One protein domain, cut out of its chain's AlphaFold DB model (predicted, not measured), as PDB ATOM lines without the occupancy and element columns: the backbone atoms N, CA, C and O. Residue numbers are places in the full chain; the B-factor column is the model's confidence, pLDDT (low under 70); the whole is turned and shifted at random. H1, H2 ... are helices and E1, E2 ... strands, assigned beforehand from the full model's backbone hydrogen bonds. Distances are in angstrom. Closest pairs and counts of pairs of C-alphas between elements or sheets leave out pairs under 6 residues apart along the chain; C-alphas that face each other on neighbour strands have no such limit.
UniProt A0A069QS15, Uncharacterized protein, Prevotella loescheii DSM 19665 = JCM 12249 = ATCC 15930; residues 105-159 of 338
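AT A GLANCE: This is residues 105 to 159 of the 338 residues of an uncharacterized protein of Prevotella loescheii DSM 19665 = JCM 12249 = ATCC 15930 (UniProt A0A069QS15). A small twisted sheet, a meander of E1, E2, E3 and E4, each strand the antiparallel neighbour of the one before, has a single helix, H1, packed by residues 150 to 156 mainly on its E3 and E4 part. The printed part has 55 residues, with four named strands and one named helix in the order E1 E2 E3 E4 H1 along the chain, and its class is mixed, helices and strands, with 9 helix and 19 strand residues among the 28 in named elements. The whole is compact, radius of gyration of the C-alphas 10.7 A, spanning 30 by 20 by 19 A.

IN THESE COORDINATES: E1, residues 114 to 119, begins at C-alpha 114 (114.298, 116.277, 173.414) and is 13.0 A long. E2 is residues 128 to 132, 11.7 A; E3 137 to 141, 13.4 A; E4 146 to 148, 6.8 A. H1, residues 150 to 158, 13.0 A, ends at C-alpha 158 (119.158, 99.033, 152.400).

HOW THE PARTS SIT: Hairpins join E1 to E2 (N 118 and O 129, 2.9 A), E2 to E3 (N 130 and O 138, 2.8 A) and E3 to E4 (N 139 and O 148, 2.8 A). H1 is on the sheet, height 9.6 A, over E4; the closest C-alphas of E3 and H1, Tyr 139 and Ser 150, are 7.0 A apart. In H1, 4 of 5 O i to N i+4 pairs are within hydrogen-bond range.

THE WHOLE: The C-alphas of Glu 112 and Gln 158, the two farthest apart, are 30.2 A apart. The printed part has no cut, no link is long, and no printed residue is under 70 in pLDDT.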
ATOM      1  N   LYS A 105     105.515 115.818 168.475       94.06
ATOM      2  CA  LYS A 105     104.654 115.493 169.626       94.06
ATOM      3  C   LYS A 105     103.581 114.452 169.294       94.06
ATOM      4  O   LYS A 105     103.049 113.818 170.204       94.06
ATOM      5  N   ASN A 106     103.294 114.247 168.008       94.12
ATOM      6  CA  ASN A 106     102.392 113.199 167.529       94.12
ATOM      7  C   ASN A 106     103.053 111.811 167.499       94.12
ATOM      8  O   ASN A 106     102.371 110.814 167.271       94.12
ATOM      9  N   VAL A 107     104.367 111.732 167.722       95.31
ATOM     10  CA  VAL A 107     105.133 110.486 167.754       95.31
ATOM     11  C   VAL A 107     105.302 110.054 169.214       95.31
ATOM     12  O   VAL A 107     105.957 110.771 169.975       95.31
ATOM     13  N   PRO A 108     104.746 108.899 169.636       93.00
ATOM     14  CA  PRO A 108     104.739 108.492 171.043       93.00
ATOM     15  C   PRO A 108     106.118 108.505 171.712       93.00
ATOM     16  O   PRO A 108     106.240 108.929 172.857       93.00
ATOM     17  N   GLU A 109     107.165 108.101 170.992       92.38
ATOM     18  CA  GLU A 109     108.533 108.020 171.523       92.38
ATOM     19  C   GLU A 109     109.178 109.388 171.771       92.38
ATOM     20  O   GLU A 109     110.147 109.470 172.522       92.38
ATOM     21  N   LEU A 110     108.656 110.448 171.147       95.12
ATOM     22  CA  LEU A 110     109.213 111.805 171.181       95.12
ATOM     23  C   LEU A 110     108.312 112.797 171.923       95.12
ATOM     24  O   LEU A 110     108.658 113.971 172.044       95.12
ATOM     25  N   ARG A 111     107.151 112.348 172.415       92.12
ATOM     26  CA  ARG A 111     106.120 113.206 173.017       92.12
ATOM     27  C   ARG A 111     106.634 114.029 174.200       92.12
ATOM     28  O   ARG A 111     106.237 115.182 174.347       92.12
ATOM     29  N   GLU A 112     107.542 113.453 174.981       88.81
ATOM     30  CA  GLU A 112     108.172 114.094 176.142       88.81
ATOM     31  C   GLU A 112     109.239 115.138 175.764       88.81
ATOM     32  O   GLU A 112     109.803 115.783 176.643       88.81
ATOM     33  N   GLY A 113     109.527 115.324 174.472       91.19
ATOM     34  CA  GLY A 113     110.534 116.260 173.981       91.19
ATOM     35  C   GLY A 113     111.951 115.689 173.924       91.19
ATOM     36  O   GLY A 113     112.184 114.480 174.035       91.19
ATOM     37  N   PHE A 114     112.904 116.595 173.706       93.81
ATOM     38  CA  PHE A 114     114.298 116.277 173.414       93.81
ATOM     39  C   PHE A 114     115.212 116.761 174.538       93.81
ATOM     40  O   PHE A 114     115.120 117.912 174.955       93.81
ATOM     41  N   ALA A 115     116.136 115.900 174.956       95.62
ATOM     42  CA  ALA A 115     117.338 116.313 175.670       95.62
ATOM     43  C   ALA A 115     118.376 116.879 174.688       95.62
ATOM     44  O   ALA A 115     119.104 117.808 175.022       95.62
ATOM     45  N   SER A 116     118.440 116.327 173.470       97.69
ATOM     46  CA  SER A 116     119.128 116.954 172.339       97.69
ATOM     47  C   SER A 116     118.532 116.537 170.995       97.69
ATOM     48  O   SER A 116     117.911 115.478 170.874       97.69
ATOM     49  N   ILE A 117     118.728 117.379 169.988       98.06
ATOM     50  CA  ILE A 117     118.313 117.182 168.602       98.06
ATOM     51  C   ILE A 117     119.380 117.772 167.680       98.06
ATOM     52  O   ILE A 117     119.894 118.854 167.941       98.06
ATOM     53  N   GLU A 118     119.708 117.071 166.601       97.81
ATOM     54  CA  GLU A 118     120.602 117.550 165.544       97.81
ATOM     55  C   GLU A 118     120.154 116.974 164.192       97.81
ATOM     56  O   GLU A 118     119.663 115.839 164.150       97.81
ATOM     57  N   PRO A 119     120.244 117.718 163.074       97.38
ATOM     58  CA  PRO A 119     119.972 117.164 161.755       97.38
ATOM     59  C   PRO A 119     120.916 115.995 161.459       97.38
ATOM     60  O   PRO A 119     122.071 115.983 161.881       97.38
ATOM     61  N   LEU A 120     120.437 115.016 160.695       96.62
ATOM     62  CA  LEU A 120     121.317 113.980 160.152       96.62
ATOM     63  C   LEU A 120     122.338 114.589 159.186       96.62
ATOM     64  O   LEU A 120     122.137 115.693 158.667       96.62
ATOM     65  N   TYR A 121     123.414 113.843 158.926       91.44
ATOM     66  CA  TYR A 121     124.507 114.280 158.060       91.44
ATOM     67  C   TYR A 121     123.986 114.708 156.669       91.44
ATOM     68  O   TYR A 121     123.036 114.092 156.164       91.44
ATOM     69  N   PRO A 122     124.543 115.763 156.039       88.00
ATOM     70  CA  PRO A 122     124.166 116.149 154.679       88.00
ATOM     71  C   PRO A 122     124.227 114.956 153.712       88.00
ATOM     72  O   PRO A 122     125.156 114.161 153.762       88.00
ATOM     73  N   GLY A 123     123.208 114.796 152.864       87.75
ATOM     74  CA  GLY A 123     123.081 113.641 151.962       87.75
ATOM     75  C   GLY A 123     122.315 112.446 152.550       87.75
ATOM     76  O   GLY A 123     121.589 111.772 151.813       87.75
ATOM     77  N   ASP A 124     122.368 112.226 153.871       93.81
ATOM     78  CA  ASP A 124     121.590 111.172 154.541       93.81
ATOM     79  C   ASP A 124     120.079 111.472 154.516       93.81
ATOM     80  O   ASP A 124     119.596 112.411 153.882       93.81
ATOM     81  N   SER A 125     119.293 110.649 155.205       96.12
ATOM     82  CA  SER A 125     117.850 110.831 155.374       96.12
ATOM     83  C   SER A 125     117.486 112.238 155.857       96.12
ATOM     84  O   SER A 125     118.185 112.830 156.679       96.12
ATOM     85  N   ASP A 126     116.351 112.750 155.387       96.56
ATOM     86  CA  ASP A 126     115.775 113.992 155.892       96.56
ATOM     87  C   ASP A 126     115.170 113.753 157.268       96.56
ATOM     88  O   ASP A 126     114.049 113.260 157.417       96.56
ATOM     89  N   GLY A 127     115.960 114.059 158.288       97.38
ATOM     90  CA  GLY A 127     115.571 113.827 159.659       97.38
ATOM     91  C   GLY A 127     116.617 114.270 160.654       97.38
ATOM     92  O   GLY A 127     117.539 115.025 160.335       97.38
ATOM     93  N   PHE A 128     116.441 113.778 161.872       98.19
ATOM     94  CA  PHE A 128     117.201 114.197 163.033       98.19
ATOM     95  C   PHE A 128     117.716 113.000 163.814       98.19
ATOM     96  O   PHE A 128     117.006 112.009 163.986       98.19
ATOM     97  N   LYS A 129     118.923 113.127 164.354       98.00
ATOM     98  CA  LYS A 129     119.352 112.328 165.492       98.00
ATOM     99  C   LYS A 129     118.846 113.019 166.758       98.00
ATOM    100  O   LYS A 129     119.031 114.222 166.926       98.00
ATOM    101  N   VAL A 130     118.164 112.277 167.624       97.94
ATOM    102  CA  VAL A 130     117.547 112.812 168.842       97.94
ATOM    103  C   VAL A 130     117.920 111.976 170.057       97.94
ATOM    104  O   VAL A 130     117.925 110.747 170.009       97.94
ATOM    105  N   MET A 131     118.187 112.649 171.170       97.75
ATOM    106  CA  MET A 131     118.179 112.062 172.503       97.75
ATOM    107  C   MET A 131     116.891 112.505 173.189       97.75
ATOM    108  O   MET A 131     116.670 113.702 173.364       97.75
ATOM    109  N   THR A 132     116.026 111.571 173.574       95.44
ATOM    110  CA  THR A 132     114.793 111.919 174.299       95.44
ATOM    111  C   THR A 132     115.096 112.329 175.741       95.44
ATOM    112  O   THR A 132     116.132 111.956 176.296       95.44
ATOM    113  N   ASN A 133     114.158 113.019 176.396       92.44
ATOM    114  CA  ASN A 133     114.259 113.338 177.831       92.44
ATOM    115  C   ASN A 133     114.341 112.098 178.746       92.44
ATOM    116  O   ASN A 133     114.728 112.205 179.905       92.44
ATOM    117  N   LEU A 134     114.027 110.910 178.218       90.88
ATOM    118  CA  LEU A 134     114.172 109.624 178.906       90.88
ATOM    119  C   LEU A 134     115.514 108.926 178.612       90.88
ATOM    120  O   LEU A 134     115.669 107.749 178.930       90.88
ATOM    121  N   GLY A 135     116.463 109.607 177.962       93.75
ATOM    122  CA  GLY A 135     117.798 109.073 177.678       93.75
ATOM    123  C   GLY A 135     117.837 108.016 176.571       93.75
ATOM    124  O   GLY A 135     118.710 107.150 176.581       93.75
ATOM    125  N   LYS A 136     116.887 108.041 175.625       95.62
ATOM    126  CA  LYS A 136     116.869 107.114 174.482       95.62
ATOM    127  C   LYS A 136     117.319 107.818 173.207       95.62
ATOM    128  O   LYS A 136     116.682 108.779 172.783       95.62
ATOM    129  N   GLU A 137     118.353 107.285 172.558       97.62
ATOM    130  CA  GLU A 137     118.760 107.723 171.219       97.62
ATOM    131  C   GLU A 137     117.775 107.196 170.164       97.62
ATOM    132  O   GLU A 137     117.427 106.008 170.156       97.62
ATOM    133  N   ARG A 138     117.318 108.074 169.271       97.38
ATOM    134  CA  ARG A 138     116.465 107.751 168.123       97.38
ATOM    135  C   ARG A 138     116.888 108.550 166.894       97.38
ATOM    136  O   ARG A 138     117.447 109.634 167.002       97.38
ATOM    137  N   TYR A 139     116.555 108.024 165.726       97.94
ATOM    138  CA  TYR A 139     116.660 108.698 164.438       97.94
ATOM    139  C   TYR A 139     115.242 108.969 163.950       97.94
ATOM    140  O   TYR A 139     114.498 108.032 163.671       97.94
ATOM    141  N   TYR A 140     114.836 110.234 163.918       98.00
ATOM    142  CA  TYR A 140     113.478 110.653 163.591       98.00
ATOM    143  C   TYR A 140     113.394 111.179 162.159       98.00
ATOM    144  O   TYR A 140     114.054 112.161 161.826       98.00
ATOM    145  N   LEU A 141     112.551 110.553 161.335       97.75
ATOM    146  CA  LEU A 141     112.251 110.985 159.970       97.75
ATOM    147  C   LEU A 141     110.849 111.624 159.930       97.75
ATOM    148  O   LEU A 141     109.844 110.907 159.846       97.75
ATOM    149  N   PRO A 142     110.742 112.966 160.011       96.81
ATOM    150  CA  PRO A 142     109.463 113.657 160.171       96.81
ATOM    151  C   PRO A 142     108.532 113.529 158.971       96.81
ATOM    152  O   PRO A 142     107.321 113.474 159.166       96.81
ATOM    153  N   LEU A 143     109.070 113.420 157.752       95.88
ATOM    154  CA  LEU A 143     108.262 113.326 156.529       95.88
ATOM    155  C   LEU A 143     107.398 112.057 156.476       95.88
ATOM    156  O   LEU A 143     106.365 112.039 155.815       95.88
ATOM    157  N   ILE A 144     107.799 111.013 157.205       95.44
ATOM    158  CA  ILE A 144     107.041 109.761 157.340       95.44
ATOM    159  C   ILE A 144     106.578 109.496 158.777       95.44
ATOM    160  O   ILE A 144     105.977 108.456 159.040       95.44
ATOM    161  N   GLY A 145     106.866 110.409 159.713       95.56
ATOM    162  CA  GLY A 145     106.465 110.307 161.116       95.56
ATOM    163  C   GLY A 145     107.026 109.091 161.862       95.56
ATOM    164  O   GLY A 145     106.363 108.601 162.771       95.56
ATOM    165  N   LYS A 146     108.211 108.581 161.487       96.12
ATOM    166  CA  LYS A 146     108.797 107.360 162.077       96.12
ATOM    167  C   LYS A 146     110.090 107.624 162.831       96.12
ATOM    168  O   LYS A 146     110.876 108.482 162.428       96.12
ATOM    169  N   THR A 147     110.327 106.842 163.883       97.19
ATOM    170  CA  THR A 147     111.629 106.763 164.552       97.19
ATOM    171  C   THR A 147     112.293 105.415 164.312       97.19
ATOM    172  O   THR A 147     111.628 104.423 164.013       97.19
ATOM    173  N   TYR A 148     113.617 105.406 164.428       97.81
ATOM    174  CA  TYR A 148     114.464 104.229 164.292       97.81
ATOM    175  C   TYR A 148     115.530 104.236 165.391       97.81
ATOM    176  O   TYR A 148     115.980 105.294 165.840       97.81
ATOM    177  N   THR A 149     115.988 103.065 165.809       97.50
ATOM    178  CA  THR A 149     117.329 102.892 166.381       97.50
ATOM    179  C   THR A 149     118.387 102.947 165.274       97.50
ATOM    180  O   THR A 149     118.066 102.871 164.088       97.50
ATOM    181  N   SER A 150     119.669 103.049 165.639       95.50
ATOM    182  CA  SER A 150     120.759 103.070 164.649       95.50
ATOM    183  C   SER A 150     120.754 101.833 163.740       95.50
ATOM    184  O   SER A 150     120.960 101.960 162.535       95.50
ATOM    185  N   ASN A 151     120.507 100.643 164.301       95.44
ATOM    186  CA  ASN A 151     120.493  99.395 163.533       95.44
ATOM    187  C   ASN A 151     119.274  99.328 162.606       95.44
ATOM    188  O   ASN A 151     119.420  99.044 161.422       95.44
ATOM    189  N   GLU A 152     118.086  99.678 163.109       97.44
ATOM    190  CA  GLU A 152     116.871  99.698 162.286       97.44
ATOM    191  C   GLU A 152     116.979 100.706 161.137       97.44
ATOM    192  O   GLU A 152     116.517 100.422 160.032       97.44
ATOM    193  N   LEU A 153     117.603 101.869 161.367       96.81
ATOM    194  CA  LEU A 153     117.841 102.844 160.305       96.81
ATOM    195  C   LEU A 153     118.793 102.277 159.246       96.81
ATOM    196  O   LEU A 153     118.527 102.410 158.053       96.81
ATOM    197  N   PHE A 154     119.885 101.636 159.671       93.12
ATOM    198  CA  PHE A 154     120.855 101.022 158.764       93.12
ATOM    199  C   PHE A 154     120.218  99.954 157.865       93.12
ATOM    200  O   PHE A 154     120.450  99.949 156.651       93.12
ATOM    201  N   ASP A 155     119.371  99.099 158.435       93.62
ATOM    202  CA  ASP A 155     118.635  98.082 157.683       93.62
ATOM    203  C   ASP A 155     117.608  98.724 156.740       93.62
ATOM    204  O   ASP A 155     117.503  98.359 155.565       93.62
ATOM    205  N   ALA A 156     116.886  99.747 157.208       95.56
ATOM    206  CA  ALA A 156     115.885 100.443 156.404       95.56
ATOM    207  C   ALA A 156     116.495 101.213 155.215       95.56
ATOM    208  O   ALA A 156     115.878 101.286 154.149       95.56
ATOM    209  N   CYS A 157     117.719 101.735 155.348       94.44
ATOM    210  CA  CYS A 157     118.458 102.361 154.246       94.44
ATOM    211  C   CYS A 157     118.757 101.380 153.100       94.44
ATOM    212  O   CYS A 157     118.806 101.794 151.944       94.44
ATOM    213  N   GLN A 158     118.894 100.085 153.393       90.44
ATOM    214  CA  GLN A 158     119.158  99.033 152.400       90.44
ATOM    215  C   GLN A 158     117.891  98.342 151.896       90.44
ATOM    216  O   GLN A 158     117.915  97.654 150.873       90.44
ATOM    217  N   ALA A 159     116.783  98.494 152.617       92.81
ATOM    218  CA  ALA A 159     115.524  97.866 152.266       92.81
ATOM    219  C   ALA A 159     114.966  98.402 150.939       92.81
ATOM    220  O   ALA A 159     115.201  99.548 150.530       92.81
TER     221      ALA A 159